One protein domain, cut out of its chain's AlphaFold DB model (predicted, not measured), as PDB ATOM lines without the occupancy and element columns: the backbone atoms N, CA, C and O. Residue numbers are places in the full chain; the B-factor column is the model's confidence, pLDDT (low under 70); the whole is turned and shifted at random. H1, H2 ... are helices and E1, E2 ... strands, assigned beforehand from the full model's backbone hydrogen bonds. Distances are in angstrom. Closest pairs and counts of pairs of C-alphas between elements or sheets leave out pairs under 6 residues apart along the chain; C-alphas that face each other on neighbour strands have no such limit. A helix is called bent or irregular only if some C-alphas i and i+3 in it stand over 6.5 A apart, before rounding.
ATOM      1  N   LEU A 342      -8.189 -38.935  28.897       84.81
ATOM      2  CA  LEU A 342      -8.685 -38.979  27.518       84.81
ATOM      3  C   LEU A 342      -7.774 -38.269  26.515       84.81
ATOM      4  O   LEU A 342      -7.876 -38.555  25.317       84.81
ATOM      5  N   ASN A 343      -6.904 -37.379  27.001       88.81
ATOM      6  CA  ASN A 343      -5.922 -36.642  26.210       88.81
ATOM      7  C   ASN A 343      -4.530 -37.289  26.242       88.81
ATOM      8  O   ASN A 343      -3.621 -36.801  25.569       88.81
ATOM      9  N   PHE A 344      -4.343 -38.393  26.974       91.31
ATOM     10  CA  PHE A 344      -3.090 -39.143  26.930       91.31
ATOM     11  C   PHE A 344      -2.933 -39.794  25.553       91.31
ATOM     12  O   PHE A 344      -3.757 -40.606  25.127       91.31
ATOM     13  N   ILE A 345      -1.855 -39.448  24.854       92.50
ATOM     14  CA  ILE A 345      -1.536 -39.968  23.525       92.50
ATOM     15  C   ILE A 345      -0.887 -41.346  23.709       92.50
ATOM     16  O   ILE A 345       0.210 -41.422  24.274       92.50
ATOM     17  N   PRO A 346      -1.533 -42.441  23.266       93.94
ATOM     18  CA  PRO A 346      -1.017 -43.785  23.483       93.94
ATOM     19  C   PRO A 346       0.157 -44.099  22.546       93.94
ATOM     20  O   PRO A 346       0.257 -43.489  21.489       93.94
ATOM     21  N   ALA A 347       0.995 -45.087  22.875       95.31
ATOM     22  CA  ALA A 347       2.085 -45.596  22.025       95.31
ATOM     23  C   ALA A 347       1.937 -47.095  21.724       95.31
ATOM     24  O   ALA A 347       1.377 -47.851  22.522       95.31
ATOM     25  N   SER A 348       2.429 -47.544  20.565       94.88
ATOM     26  CA  SER A 348       2.499 -48.977  20.257       94.88
ATOM     27  C   SER A 348       3.734 -49.598  20.912       94.88
ATOM     28  O   SER A 348       4.776 -48.956  21.044       94.88
ATOM     29  N   LEU A 349       3.645 -50.874  21.299       93.94
ATOM     30  CA  LEU A 349       4.801 -51.603  21.838       93.94
ATOM     31  C   LEU A 349       5.956 -51.675  20.832       93.94
ATOM     32  O   LEU A 349       7.115 -51.585  21.229       93.94
ATOM     33  N   GLN A 350       5.630 -51.817  19.545       94.31
ATOM     34  CA  GLN A 350       6.612 -51.881  18.468       94.31
ATOM     35  C   GLN A 350       7.429 -50.591  18.398       94.31
ATOM     36  O   GLN A 350       8.652 -50.646  18.491       94.31
ATOM     37  N   CYS A 351       6.763 -49.435  18.335       95.62
ATOM     38  CA  CYS A 351       7.457 -48.157  18.266       95.62
ATOM     39  C   CYS A 351       8.349 -47.914  19.491       95.62
ATOM     40  O   CYS A 351       9.488 -47.465  19.358       95.62
ATOM     41  N   VAL A 352       7.851 -48.240  20.689       96.06
ATOM     42  CA  VAL A 352       8.610 -48.062  21.936       96.06
ATOM     43  C   VAL A 352       9.868 -48.931  21.927       96.06
ATOM     44  O   VAL A 352      10.937 -48.457  22.310       96.06
ATOM     45  N   ALA A 353       9.767 -50.178  21.457       94.06
ATOM     46  CA  ALA A 353      10.908 -51.082  21.344       94.06
ATOM     47  C   ALA A 353      11.933 -50.600  20.301       94.06
ATOM     48  O   ALA A 353      13.128 -50.560  20.595       94.06
ATOM     49  N   GLU A 354      11.478 -50.183  19.116       95.12
ATOM     50  CA  GLU A 354      12.332 -49.683  18.026       95.12
ATOM     51  C   GLU A 354      13.089 -48.402  18.406       95.12
ATOM     52  O   GLU A 354      14.223 -48.194  17.977       95.12
ATOM     53  N   ASN A 355      12.491 -47.564  19.256       95.81
ATOM     54  CA  ASN A 355      13.075 -46.303  19.710       95.81
ATOM     55  C   ASN A 355      13.761 -46.400  21.082       95.81
ATOM     56  O   ASN A 355      14.061 -45.375  21.692       95.81
ATOM     57  N   GLY A 356      14.010 -47.612  21.591       94.88
ATOM     58  CA  GLY A 356      14.729 -47.819  22.852       94.88
ATOM     59  C   GLY A 356      14.049 -47.188  24.075       94.88
ATOM     60  O   GLY A 356      14.739 -46.773  25.001       94.88
ATOM     61  N   GLY A 357      12.716 -47.087  24.072       93.94
ATOM     62  CA  GLY A 357      11.922 -46.469  25.141       93.94
ATOM     63  C   GLY A 357      11.625 -44.974  24.961       93.94
ATOM     64  O   GLY A 357      10.950 -44.386  25.805       93.94
ATOM     65  N   ASP A 358      12.095 -44.342  23.883       95.69
ATOM     66  CA  ASP A 358      11.883 -42.912  23.622       95.69
ATOM     67  C   ASP A 358      10.476 -42.623  23.063       95.69
ATOM     68  O   ASP A 358      10.219 -42.715  21.861       95.69
ATOM     69  N   LEU A 359       9.554 -42.248  23.957       96.38
ATOM     70  CA  LEU A 359       8.150 -41.965  23.629       96.38
ATOM     71  C   LEU A 359       7.949 -40.728  22.743       96.38
ATOM     72  O   LEU A 359       6.928 -40.646  22.057       96.38
ATOM     73  N   SER A 360       8.915 -39.803  22.697       96.19
ATOM     74  CA  SER A 360       8.818 -38.593  21.865       96.19
ATOM     75  C   SER A 360       8.833 -38.898  20.362       96.19
ATOM     76  O   SER A 360       8.377 -38.094  19.552       96.19
ATOM     77  N   LYS A 361       9.315 -40.090  19.986       96.50
ATOM     78  CA  LYS A 361       9.367 -40.580  18.602       96.50
ATOM     79  C   LYS A 361       8.167 -41.440  18.214       96.50
ATOM     80  O   LYS A 361       8.062 -41.846  17.060       96.50
ATOM     81  N   CYS A 362       7.269 -41.726  19.155       95.69
ATOM     82  CA  CYS A 362       6.093 -42.558  18.924       95.69
ATOM     83  C   CYS A 362       4.832 -41.736  18.738       95.69
ATOM     84  O   CYS A 362       4.705 -40.662  19.302       95.69
ATOM     85  N   SER A 363       3.872 -42.257  17.972       93.62
ATOM     86  CA  SER A 363       2.559 -41.620  17.773       93.62
ATOM     87  C   SER A 363       2.621 -40.219  17.157       93.62
ATOM     88  O   SER A 363       1.764 -39.367  17.403       93.62
ATOM     89  N   THR A 364       3.613 -39.999  16.290       92.75
ATOM     90  CA  THR A 364       3.771 -38.764  15.509       92.75
ATOM     91  C   THR A 364       2.636 -38.544  14.505       92.75
ATOM     92  O   THR A 364       2.450 -37.442  14.000       92.75
ATOM     93  N   ASP A 365       1.843 -39.585  14.230       88.75
ATOM     94  CA  ASP A 365       0.595 -39.517  13.464       88.75
ATOM     95  C   ASP A 365      -0.556 -38.833  14.230       88.75
ATOM     96  O   ASP A 365      -1.548 -38.421  13.621       88.75
ATOM     97  N   MET A 366      -0.429 -38.711  15.557       85.75
ATOM     98  CA  MET A 366      -1.423 -38.108  16.450       85.75
ATOM     99  C   MET A 366      -0.960 -36.768  17.034       85.75
ATOM    100  O   MET A 366      -1.794 -35.889  17.247       85.75
ATOM    101  N   SER A 367       0.341 -36.610  17.297       87.75
ATOM    102  CA  SER A 367       0.917 -35.409  17.910       87.75
ATOM    103  C   SER A 367       2.338 -35.143  17.429       87.75
ATOM    104  O   SER A 367       3.139 -36.065  17.315       87.75
ATOM    105  N   SER A 368       2.698 -33.874  17.235       87.56
ATOM    106  CA  SER A 368       4.074 -33.472  16.905       87.56
ATOM    107  C   SER A 368       5.072 -33.707  18.044       87.56
ATOM    108  O   SER A 368       6.273 -33.758  17.793       87.56
ATOM    109  N   THR A 369       4.595 -33.859  19.282       90.94
ATOM    110  CA  THR A 369       5.422 -34.113  20.476       90.94
ATOM    111  C   THR A 369       5.576 -35.597  20.813       90.94
ATOM    112  O   THR A 369       6.267 -35.942  21.770       90.94
ATOM    113  N   GLY A 370       4.936 -36.468  20.033       93.88
ATOM    114  CA  GLY A 370       4.915 -37.905  20.247       93.88
ATOM    115  C   GLY A 370       3.912 -38.368  21.312       93.88
ATOM    116  O   GLY A 370       2.909 -37.702  21.578       93.88
ATOM    117  N   ALA A 371       4.156 -39.541  21.898       95.75
ATOM    118  CA  ALA A 371       3.274 -40.159  22.883       95.75
ATOM    119  C   ALA A 371       3.449 -39.552  24.282       95.75
ATOM    120  O   ALA A 371       4.532 -39.100  24.662       95.75
ATOM    121  N   THR A 372       2.385 -39.571  25.089       96.00
ATOM    122  CA  THR A 372       2.416 -38.996  26.439       96.00
ATOM    123  C   THR A 372       3.229 -39.885  27.377       96.00
ATOM    124  O   THR A 372       2.801 -40.981  27.736       96.00
ATOM    125  N   GLN A 373       4.385 -39.388  27.823       97.25
ATOM    126  CA  GLN A 373       5.141 -39.993  28.919       97.25
ATOM    127  C   GLN A 373       4.487 -39.646  30.259       97.25
ATOM    128  O   GLN A 373       4.314 -38.471  30.587       97.25
ATOM    129  N   LEU A 374       4.164 -40.671  31.040       97.12
ATOM    130  CA  LEU A 374       3.530 -40.569  32.347       97.12
ATOM    131  C   LEU A 374       4.539 -40.873  33.468       97.12
ATOM    132  O   LEU A 374       5.431 -41.708  33.303       97.12
ATOM    133  N   VAL A 375       4.387 -40.204  34.608       97.25
ATOM    134  CA  VAL A 375       5.145 -40.427  35.849       97.25
ATOM    135  C   VAL A 375       4.205 -40.865  36.964       97.25
ATOM    136  O   VAL A 375       3.025 -40.510  36.953       97.25
ATOM    137  N   CYS A 376       4.726 -41.635  37.916       95.88
ATOM    138  CA  CYS A 376       3.976 -42.068  39.087       95.88
ATOM    139  C   CYS A 376       3.714 -40.891  40.042       95.88
ATOM    140  O   CYS A 376       4.631 -40.137  40.354       95.88
ATOM    141  N   VAL A 377       2.472 -40.746  40.507       95.31
ATOM    142  CA  VAL A 377       2.078 -39.822  41.586       95.31
ATOM    143  C   VAL A 377       1.476 -40.540  42.794       95.31
ATOM    144  O   VAL A 377       1.340 -39.928  43.851       95.31
ATOM    145  N   ASP A 378       1.130 -41.826  42.656       91.06
ATOM    146  CA  ASP A 378       0.657 -42.664  43.760       91.06
ATOM    147  C   ASP A 378       1.478 -43.968  43.851       91.06
ATOM    148  O   ASP A 378       1.181 -44.944  43.143       91.06
ATOM    149  N   PRO A 379       2.494 -44.023  44.737       90.44
ATOM    150  CA  PRO A 379       3.379 -45.179  44.870       90.44
ATOM    151  C   PRO A 379       2.674 -46.437  45.399       90.44
ATOM    152  O   PRO A 379       3.256 -47.520  45.394       90.44
ATOM    153  N   ASN A 380       1.410 -46.340  45.839       85.12
ATOM    154  CA  ASN A 380       0.623 -47.524  46.190       85.12
ATOM    155  C   ASN A 380       0.238 -48.353  44.963       85.12
ATOM    156  O   ASN A 380      -0.101 -49.529  45.101       85.12
ATOM    157  N   PHE A 381       0.263 -47.747  43.774       85.00
ATOM    158  CA  PHE A 381      -0.116 -48.422  42.542       85.00
ATOM    159  C   PHE A 381       1.013 -48.486  41.510       85.00
ATOM    160  O   PHE A 381       1.031 -49.418  40.708       85.00
ATOM    161  N   CYS A 382       1.955 -47.544  41.512       90.81
ATOM    162  CA  CYS A 382       3.067 -47.498  40.562       90.81
ATOM    163  C   CYS A 382       4.435 -47.363  41.251       90.81
ATOM    164  O   CYS A 382       4.535 -47.185  42.457       90.81
ATOM    165  N   ASN A 383       5.501 -47.492  40.466       93.81
ATOM    166  CA  ASN A 383       6.888 -47.312  40.875       93.81
ATOM    167  C   ASN A 383       7.369 -45.916  40.449       93.81
ATOM    168  O   ASN A 383       7.287 -45.560  39.273       93.81
ATOM    169  N   GLU A 384       7.887 -45.136  41.393       96.12
ATOM    170  CA  GLU A 384       8.379 -43.771  41.156       96.12
ATOM    171  C   GLU A 384       9.633 -43.725  40.267       96.12
ATOM    172  O   GLU A 384       9.866 -42.729  39.584       96.12
ATOM    173  N   ASP A 385      10.394 -44.822  40.201       96.56
ATOM    174  CA  ASP A 385      11.612 -44.934  39.386       96.56
ATOM    175  C   ASP A 385      11.342 -45.308  37.915       96.56
ATOM    176  O   ASP A 385      12.275 -45.462  37.119       96.56
ATOM    177  N   GLU A 386      10.079 -45.518  37.542       96.38
ATOM    178  CA  GLU A 386       9.674 -45.941  36.201       96.38
ATOM    179  C   GLU A 386       8.873 -44.850  35.489       96.38
ATOM    180  O   GLU A 386       8.248 -43.983  36.100       96.38
ATOM    181  N   SER A 387       8.874 -44.905  34.157       96.38
ATOM    182  CA  SER A 387       7.953 -44.097  33.356       96.38
ATOM    183  C   SER A 387       6.902 -44.968  32.696       96.38
ATOM    184  O   SER A 387       7.128 -46.150  32.458       96.38
ATOM    185  N   TYR A 388       5.749 -44.384  32.412       96.75
ATOM    186  CA  TYR A 388       4.567 -45.112  31.981       96.75
ATOM    187  C   TYR A 388       4.017 -44.549  30.676       96.75
ATOM    188  O   TYR A 388       4.270 -43.396  30.324       96.75
ATOM    189  N   PHE A 389       3.243 -45.358  29.961       95.75
ATOM    190  CA  PHE A 389       2.467 -44.903  28.811       95.75
ATOM    191  C   PHE A 389       1.204 -45.742  28.624       95.75
ATOM    192  O   PHE A 389       1.137 -46.911  29.019       95.75
ATOM    193  N   VAL A 390       0.199 -45.134  27.993       93.50
ATOM    194  CA  VAL A 390      -1.008 -45.833  27.540       93.50
ATOM    195  C   VAL A 390      -0.682 -46.585  26.252       93.50
ATOM    196  O   VAL A 390      -0.125 -46.012  25.322       93.50
ATOM    197  N   THR A 391      -1.015 -47.870  26.167       92.50
ATOM    198  CA  THR A 391      -0.719 -48.679  24.973       92.50
ATOM    199  C   THR A 391      -1.782 -48.480  23.895       92.50
ATOM    200  O   THR A 391      -2.949 -48.291  24.226       92.50
ATOM    201  N   ARG A 392      -1.413 -48.588  22.614       91.75
ATOM    202  CA  ARG A 392      -2.332 -48.828  21.482       91.75
ATOM    203  C   ARG A 392      -2.000 -50.145  20.774       91.75
ATOM    204  O   ARG A 392      -0.843 -50.562  20.754       91.75
ATOM    205  N   ASN A 393      -3.009 -50.779  20.165       85.12
ATOM    206  CA  ASN A 393      -2.878 -52.118  19.564       85.12
ATOM    207  C   ASN A 393      -1.863 -52.157  18.412       85.12
ATOM    208  O   ASN A 393      -1.166 -53.150  18.233       85.12
ATOM    209  N   SER A 394      -1.803 -51.090  17.620       84.38
ATOM    210  CA  SER A 394      -0.887 -50.931  16.492       84.38
ATOM    211  C   SER A 394      -0.725 -49.451  16.167       84.38
ATOM    212  O   SER A 394      -1.549 -48.641  16.592       84.38
ATOM    213  N   ASP A 395       0.282 -49.095  15.369       77.62
ATOM    214  CA  ASP A 395       0.469 -47.710  14.915       77.62
ATOM    215  C   ASP A 395      -0.640 -47.196  13.990       77.62
ATOM    216  O   ASP A 395      -0.797 -45.994  13.815       77.62
ATOM    217  N   LEU A 396      -1.463 -48.099  13.450       77.81
ATOM    218  CA  LEU A 396      -2.659 -47.747  12.683       77.81
ATOM    219  C   LEU A 396      -3.865 -47.433  13.586       77.81
ATOM    220  O   LEU A 396      -4.826 -46.806  13.140       77.81
ATOM    221  N   SER A 397      -3.844 -47.878  14.847       79.19
ATOM    222  CA  SER A 397      -4.908 -47.607  15.814       79.19
ATOM    223  C   SER A 397      -4.709 -46.240  16.457       79.19
ATOM    224  O   SER A 397      -3.721 -46.002  17.142       79.19
ATOM    225  N   LYS A 398      -5.693 -45.349  16.336       78.12
ATOM    226  CA  LYS A 398      -5.681 -44.060  17.055       78.12
ATOM    227  C   LYS A 398      -6.213 -44.154  18.486       78.12
ATOM    228  O   LYS A 398      -6.168 -43.176  19.223       78.12
ATOM    229  N   SER A 399      -6.738 -45.312  18.872       79.94
ATOM    230  CA  SER A 399      -7.344 -45.525  20.183       79.94
ATOM    231  C   SER A 399      -6.421 -46.311  21.103       79.94
ATOM    232  O   SER A 399      -5.691 -47.206  20.661       79.94
ATOM    233  N   ALA A 400      -6.504 -45.983  22.392       80.88
ATOM    234  CA  ALA A 400      -5.892 -46.756  23.455       80.88
ATOM    235  C   ALA A 400      -6.409 -48.202  23.441       80.88
ATOM    236  O   ALA A 400      -7.590 -48.463  23.195       80.88
ATOM    237  N   SER A 401      -5.517 -49.141  23.731       77.06
ATOM    238  CA  SER A 401      -5.863 -50.517  24.039       77.06
ATOM    239  C   SER A 401      -6.570 -50.542  25.383       77.06
ATOM    240  O   SER A 401      -5.993 -50.180  26.411       77.06
ATOM    241  N   ILE A 402      -7.817 -50.989  25.355       80.25
ATOM    242  CA  ILE A 402      -8.652 -51.152  26.536       80.25
ATOM    243  C   ILE A 402      -9.069 -52.613  26.671       80.25
ATOM    244  O   ILE A 402      -9.204 -53.322  25.672       80.25
ATOM    245  N   TYR A 403      -9.297 -53.052  27.901       79.12
ATOM    246  CA  TYR A 403     -10.041 -54.274  28.180       79.12
ATOM    247  C   TYR A 403     -11.215 -53.958  29.101       79.12
ATOM    248  O   TYR A 403     -11.204 -52.964  29.831       79.12
ATOM    249  N   THR A 404     -12.251 -54.787  29.030       74.56
ATOM    250  CA  THR A 404     -13.455 -54.622  29.840       74.56
ATOM    251  C   THR A 404     -13.633 -55.834  30.730       74.56
ATOM    252  O   THR A 404     -13.705 -56.959  30.242       74.56
ATOM    253  N   GLU A 405     -13.747 -55.594  32.028       75.94
ATOM    254  CA  GLU A 405     -14.064 -56.611  33.026       75.94
ATOM    255  C   GLU A 405     -15.105 -56.022  33.975       75.94
ATOM    256  O   GLU A 405     -14.975 -54.882  34.419       75.94
ATOM    257  N   ASN A 406     -16.195 -56.753  34.226       73.25
ATOM    258  CA  ASN A 406     -17.300 -56.289  35.075       73.25
ATOM    259  C   ASN A 406     -17.916 -54.934  34.638       73.25
ATOM    260  O   ASN A 406     -18.325 -54.136  35.478       73.25
ATOM    261  N   ASN A 407     -17.993 -54.671  33.323       73.56
ATOM    262  CA  ASN A 407     -18.405 -53.386  32.719       73.56
ATOM    263  C   ASN A 407     -17.507 -52.186  33.074       73.56
ATOM    264  O   ASN A 407     -17.881 -51.042  32.827       73.56
ATOM    265  N   ILE A 408     -16.324 -52.435  33.633       75.75
ATOM    266  CA  ILE A 408     -15.317 -51.417  33.918       75.75
ATOM    267  C   ILE A 408     -14.261 -51.485  32.831       75.75
ATOM    268  O   ILE A 408     -13.898 -52.563  32.362       75.75
ATOM    269  N   VAL A 409     -13.788 -50.317  32.420       79.31
ATOM    270  CA  VAL A 409     -12.891 -50.186  31.284       79.31
ATOM    271  C   VAL A 409     -11.521 -49.797  31.790       79.31
ATOM    272  O   VAL A 409     -11.343 -48.751  32.424       79.31
ATOM    273  N   TYR A 410     -10.565 -50.659  31.486       83.06
ATOM    274  CA  TYR A 410      -9.194 -50.542  31.933       83.06
ATOM    275  C   TYR A 410      -8.291 -50.247  30.741       83.06
ATOM    276  O   TYR A 410      -8.355 -50.959  29.734       83.06
ATOM    277  N   PRO A 411      -7.434 -49.224  30.830       85.12
ATOM    278  CA  PRO A 411      -6.368 -49.027  29.866       85.12
ATOM    279  C   PRO A 411      -5.269 -50.066  30.078       85.12
ATOM    280  O   PRO A 411      -4.930 -50.421  31.207       85.12
ATOM    281  N   ILE A 412      -4.639 -50.496  28.989       87.94
ATOM    282  CA  ILE A 412      -3.382 -51.239  29.079       87.94
ATOM    283  C   ILE A 412      -2.246 -50.232  29.270       87.94
ATOM    284  O   ILE A 412      -1.831 -49.558  28.323       87.94
ATOM    285  N   ILE A 413      -1.735 -50.147  30.497       91.19
ATOM    286  CA  ILE A 413      -0.569 -49.333  30.855       91.19
ATOM    287  C   ILE A 413       0.693 -50.197  30.823       91.19
ATOM    288  O   ILE A 413       0.688 -51.374  31.187       91.19
ATOM    289  N   ARG A 414       1.795 -49.615  30.362       94.06
ATOM    290  CA  ARG A 414       3.108 -50.264  30.331       94.06
ATOM    291  C   ARG A 414       4.109 -49.394  31.054       94.06
ATOM    292  O   ARG A 414       4.010 -48.171  30.978       94.06
ATOM    293  N   SER A 415       5.056 -50.035  31.727       95.31
ATOM    294  CA  SER A 415       6.170 -49.338  32.353       95.31
ATOM    295  C   SER A 415       7.445 -49.490  31.533       95.31
ATOM    296  O   SER A 415       7.637 -50.475  30.814       95.31
ATOM    297  N   ILE A 416       8.295 -48.476  31.624       95.38
ATOM    298  CA  ILE A 416       9.587 -48.363  30.967       95.38
ATOM    299  C   ILE A 416      10.628 -48.145  32.061       95.38
ATOM    300  O   ILE A 416      10.590 -47.135  32.773       95.38
ATOM    301  N   LYS A 417      11.582 -49.077  32.148       95.06
ATOM    302  CA  LYS A 417      12.772 -48.980  32.999       95.06
ATOM    303  C   LYS A 417      14.019 -49.151  32.134       95.06
ATOM    304  O   LYS A 417      14.365 -50.261  31.730       95.06
ATOM    305  N   GLY A 418      14.674 -48.040  31.805       89.19
ATOM    306  CA  GLY A 418      15.693 -48.028  30.751       89.19
ATOM    307  C   GLY A 418      15.068 -48.400  29.403       89.19
ATOM    308  O   GLY A 418      14.103 -47.771  28.988       89.19
ATOM    309  N   SER A 419      15.581 -49.442  28.745       86.12
ATOM    310  CA  SER A 419      15.032 -49.973  27.486       86.12
ATOM    311  C   SER A 419      14.048 -51.136  27.676       86.12
ATOM    312  O   SER A 419      13.570 -51.705  26.695       86.12
ATOM    313  N   VAL A 420      13.782 -51.548  28.920       90.69
ATOM    314  CA  VAL A 420      12.908 -52.688  29.216       90.69
ATOM    315  C   VAL A 420      11.469 -52.204  29.351       90.69
ATOM    316  O   VAL A 420      11.177 -51.344  30.183       90.69
ATOM    317  N   VAL A 421      10.576 -52.793  28.552       90.94
ATOM    318  CA  VAL A 421       9.132 -52.542  28.595       90.94
ATOM    319  C   VAL A 421       8.441 -53.700  29.304       90.94
ATOM    320  O   VAL A 421       8.499 -54.838  28.835       90.94
ATOM    321  N   SER A 422       7.750 -53.413  30.405       89.81
ATOM    322  CA  SER A 422       7.024 -54.420  31.185       89.81
ATOM    323  C   SER A 422       5.513 -54.270  31.025       89.81
ATOM    324  O   SER A 422       4.973 -53.165  30.932       89.81
ATOM    325  N   SER A 423       4.808 -55.406  30.972       77.00
ATOM    326  CA  SER A 423       3.345 -55.421  31.055       77.00
ATOM    327  C   SER A 423       2.900 -55.186  32.484       77.00
ATOM    328  O   SER A 423       3.318 -55.933  33.363       77.00
ATOM    329  N   MET A 424       1.984 -54.246  32.693       75.19
ATOM    330  CA  MET A 424       1.268 -54.125  33.954       75.19
ATOM    331  C   MET A 424      -0.230 -54.158  33.670       75.19
ATOM    332  O   MET A 424      -0.736 -53.392  32.854       75.19
ATOM    333  N   GLN A 425      -0.949 -55.080  34.309       68.25
ATOM    334  CA  GLN A 425      -2.398 -54.950  34.413       68.25
ATOM    335  C   GLN A 425      -2.668 -53.995  35.563       68.25
ATOM    336  O   GLN A 425      -2.195 -54.214  36.678       68.25
ATOM    337  N   PHE A 426      -3.350 -52.901  35.257       73.44
ATOM    338  CA  PHE A 426      -3.501 -51.802  36.187       73.44
ATOM    339  C   PHE A 426      -4.939 -51.778  36.718       73.44
ATOM    340  O   PHE A 426      -5.862 -51.589  35.926       73.44
ATOM    341  N   PRO A 427      -5.166 -51.980  38.031       74.88
ATOM    342  CA  PRO A 427      -6.498 -52.189  38.604       74.88
ATOM    343  C   PRO A 427      -7.261 -50.870  38.813       74.88
ATOM    344  O   PRO A 427      -8.013 -50.722  39.774       74.88
ATOM    345  N   VAL A 428      -7.034 -49.880  37.951       81.50
ATOM    346  CA  VAL A 428      -7.600 -48.538  38.083       81.50
ATOM    347  C   VAL A 428      -8.386 -48.219  36.815       81.50
ATOM    348  O   VAL A 428      -7.829 -48.314  35.717       81.50
ATOM    349  N   PRO A 429      -9.677 -47.859  36.942       83.19
ATOM    350  CA  PRO A 429     -10.495 -47.473  35.802       83.19
ATOM    351  C   PRO A 429      -9.844 -46.346  34.999       83.19
ATOM    352  O   PRO A 429      -9.151 -45.493  35.553       83.19
ATOM    353  N   PHE A 430     -10.112 -46.300  33.694       83.69
ATOM    354  CA  PHE A 430      -9.522 -45.299  32.799       83.69
ATOM    355  C   PHE A 430      -9.676 -43.854  33.311       83.69
ATOM    356  O   PHE A 430      -8.726 -43.075  33.295       83.69
ATOM    357  N   SER A 431     -10.862 -43.507  33.816       81.06
ATOM    358  CA  SER A 431     -11.184 -42.176  34.348       81.06
ATOM    359  C   SER A 431     -10.366 -41.797  35.591       81.06
ATOM    360  O   SER A 431     -10.136 -40.615  35.835       81.06
ATOM    361  N   HIS A 432      -9.871 -42.781  36.343       86.25
ATOM    362  CA  HIS A 432      -9.090 -42.606  37.567       86.25
ATOM    363  C   HIS A 432      -7.581 -42.507  37.328       86.25
ATOM    364  O   HIS A 432      -6.845 -42.248  38.280       86.25
ATOM    365  N   LEU A 433      -7.096 -42.699  36.095       88.06
ATOM    366  CA  LEU A 433      -5.654 -42.730  35.822       88.06
ATOM    367  C   LEU A 433      -4.913 -41.480  36.298       88.06
ATOM    368  O   LEU A 433      -3.787 -41.598  36.766       88.06
ATOM    369  N   HIS A 434      -5.537 -40.305  36.232       89.88
ATOM    370  CA  HIS A 434      -4.932 -39.041  36.661       89.88
ATOM    371  C   HIS A 434      -4.641 -38.974  38.174       89.88
ATOM    372  O   HIS A 434      -3.935 -38.075  38.623       89.88
ATOM    373  N   LYS A 435      -5.199 -39.891  38.981       88.62
ATOM    374  CA  LYS A 435      -4.881 -40.011  40.416       88.62
ATOM    375  C   LYS A 435      -3.601 -40.788  40.676       88.62
ATOM    376  O   LYS A 435      -3.030 -40.660  41.748       88.62
ATOM    377  N   VAL A 436      -3.193 -41.608  39.713       91.25
ATOM    378  CA  VAL A 436      -2.005 -42.460  39.797       91.25
ATOM    379  C   VAL A 436      -0.871 -41.893  38.968       91.25
ATOM    380  O   VAL A 436       0.287 -41.988  39.363       91.25
ATOM    381  N   PHE A 437      -1.193 -41.316  37.816       94.50
ATOM    382  CA  PHE A 437      -0.221 -40.852  36.850       94.50
ATOM    383  C   PHE A 437      -0.404 -39.369  36.551       94.50
ATOM    384  O   PHE A 437      -1.525 -38.879  36.432       94.50
ATOM    385  N   ALA A 438       0.713 -38.681  36.338       95.50
ATOM    386  CA  ALA A 438       0.744 -37.349  35.751       95.50
ATOM    387  C   ALA A 438       1.571 -37.363  34.459       95.50
ATOM    388  O   ALA A 438       2.516 -38.145  34.349       95.50
ATOM    389  N   PRO A 439       1.270 -36.508  33.470       95.94
ATOM    390  CA  PRO A 439       2.187 -36.283  32.356       95.94
ATOM    391  C   PRO A 439       3.534 -35.761  32.880       95.94
ATOM    392  O   PRO A 439       3.580 -34.884  33.738       95.94
ATOM    393  N   LYS A 440       4.647 -36.254  32.329       97.00
ATOM    394  CA  LYS A 440       5.999 -35.776  32.677       97.00
ATOM    395  C   LYS A 440       6.219 -34.306  32.301       97.00
ATOM    396  O   LYS A 440       7.007 -33.607  32.931       97.00
ATOM    397  N   SER A 441       5.550 -33.845  31.250       95.50
ATOM    398  CA  SER A 441       5.660 -32.478  30.731       95.50
ATOM    399  C   SER A 441       4.264 -31.945  30.393       95.50
ATOM    400  O   SER A 441       3.891 -31.923  29.220       95.50
ATOM    401  N   PRO A 442       3.453 -31.582  31.408       94.81
ATOM    402  CA  PRO A 442       2.121 -31.038  31.181       94.81
ATOM    403  C   PRO A 442       2.215 -29.688  30.476       94.81
ATOM    404  O   PRO A 442       2.963 -28.807  30.898       94.81
ATOM    405  N   ILE A 443       1.398 -29.503  29.444       93.56
ATOM    406  CA  ILE A 443       1.154 -28.188  28.854       93.56
ATOM    407  C   ILE A 443       0.017 -27.538  29.662       93.56
ATOM    408  O   ILE A 443      -1.030 -28.178  29.835       93.56
ATOM    409  N   PRO A 444       0.206 -26.324  30.214       93.44
ATOM    410  CA  PRO A 444      -0.838 -25.644  30.970       93.44
ATOM    411  C   PRO A 444      -1.963 -25.163  30.047       93.44
ATOM    412  O   PRO A 444      -1.731 -24.802  28.895       93.44
ATOM    413  N   ASN A 445      -3.182 -25.121  30.580       93.75
ATOM    414  CA  ASN A 445      -4.316 -24.507  29.897       93.75
ATOM    415  C   ASN A 445      -4.155 -22.984  29.832       93.75
ATOM    416  O   ASN A 445      -3.694 -22.360  30.789       93.75
TER     417      ASN A 445
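Overview. This is residues 342 to 445 of the 518 residues of an uncharacterized protein of Trichomonas vaginalis (UniProt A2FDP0). A strongly twisted sheet of five antiparallel strands runs through the body, with E2 as its middle strand; H1 and the unnamed stretch of residues 355 to 373 lie toward one end of it. A smaller two-stranded hairpin, E3 and E4, lies out to one side, where E4 runs on into E5, and H2 sits between E4 and the edge strand E7. The printed part has 104 residues, with two named helices and seven named strands in the order H1 E1 E2 E3 E4 E5 E6 H2 E7; the large sheet has the order E6 E5 E2 E1 E7. The class is mixed, helices and strands, though 42 residues, under half, are in named elements. The whole is compact, with a radius of gyration of the C-alphas of 12.8 A, and rounded, spanning 33 by 32 by 28 A.

Along the chain. E2, residues 387 to 392, is the longest strand at 16.4 A and begins at C-alpha 387 (7.953, -44.097, 33.356). In the same sheet are E5, residues 413 to 417, 13.5 A; E6, residues 420 to 424, 12.6 A; E1, residues 374 to 376; and E7, residues 437 to 439, which ends at C-alpha 439 (2.187, -36.283, 32.356). E3, residues 402 to 405, and E4, residues 408 to 411, are each 10.1 A long. H1 is residues 349 to 354, from C-alpha 349 (4.801, -51.603, 21.838), and H2 is residues 430 to 435, 10.4 A. H2 is irregular: C-alphas 431 and 434 are 7.4 A apart.

Arrangement. E2 and E5 are antiparallel neighbours, with N 416 and O 387 at 2.7 A. E5 and E6 form a hairpin, with N 417 and O 420 at 3.0 A. E1 and E2 form another, with N 374 and O 388 at 2.8 A, and E1 and E7 are antiparallel, with N 375 and O 438 at 2.8 A. Residues 347 to 348 pair in parallel with residues 391 to 392 of E2. H1 is on the sheet at a height of 6.0 A, over none of its strands; its closest C-alphas to E2 are those of Leu 349 and Thr 391, 7.0 A. The hairpin E3 and E4 has N 403 and O 410 at 2.9 A. E4 runs on into E5 at 30 degrees. The closest C-alphas of E4 and H2 are those of Tyr 410 and Phe 430, 5.3 A. H2 only grazes the large sheet, with residues 433 to 435. In H1 every O i to N i+4 pair is within hydrogen-bond range; in H2 0 of 2 are, beside 2 of 3 O i to N i+3 pairs.

Size, cuts and confidence. The C-alphas farthest apart, those of Ser 368 and Asn 406, are 36.2 A apart. The printed part has no cut. The link from H1 to E1, 19 residues, is long. The mean pLDDT of the printed part is 89.1, and residue 425 is under 70.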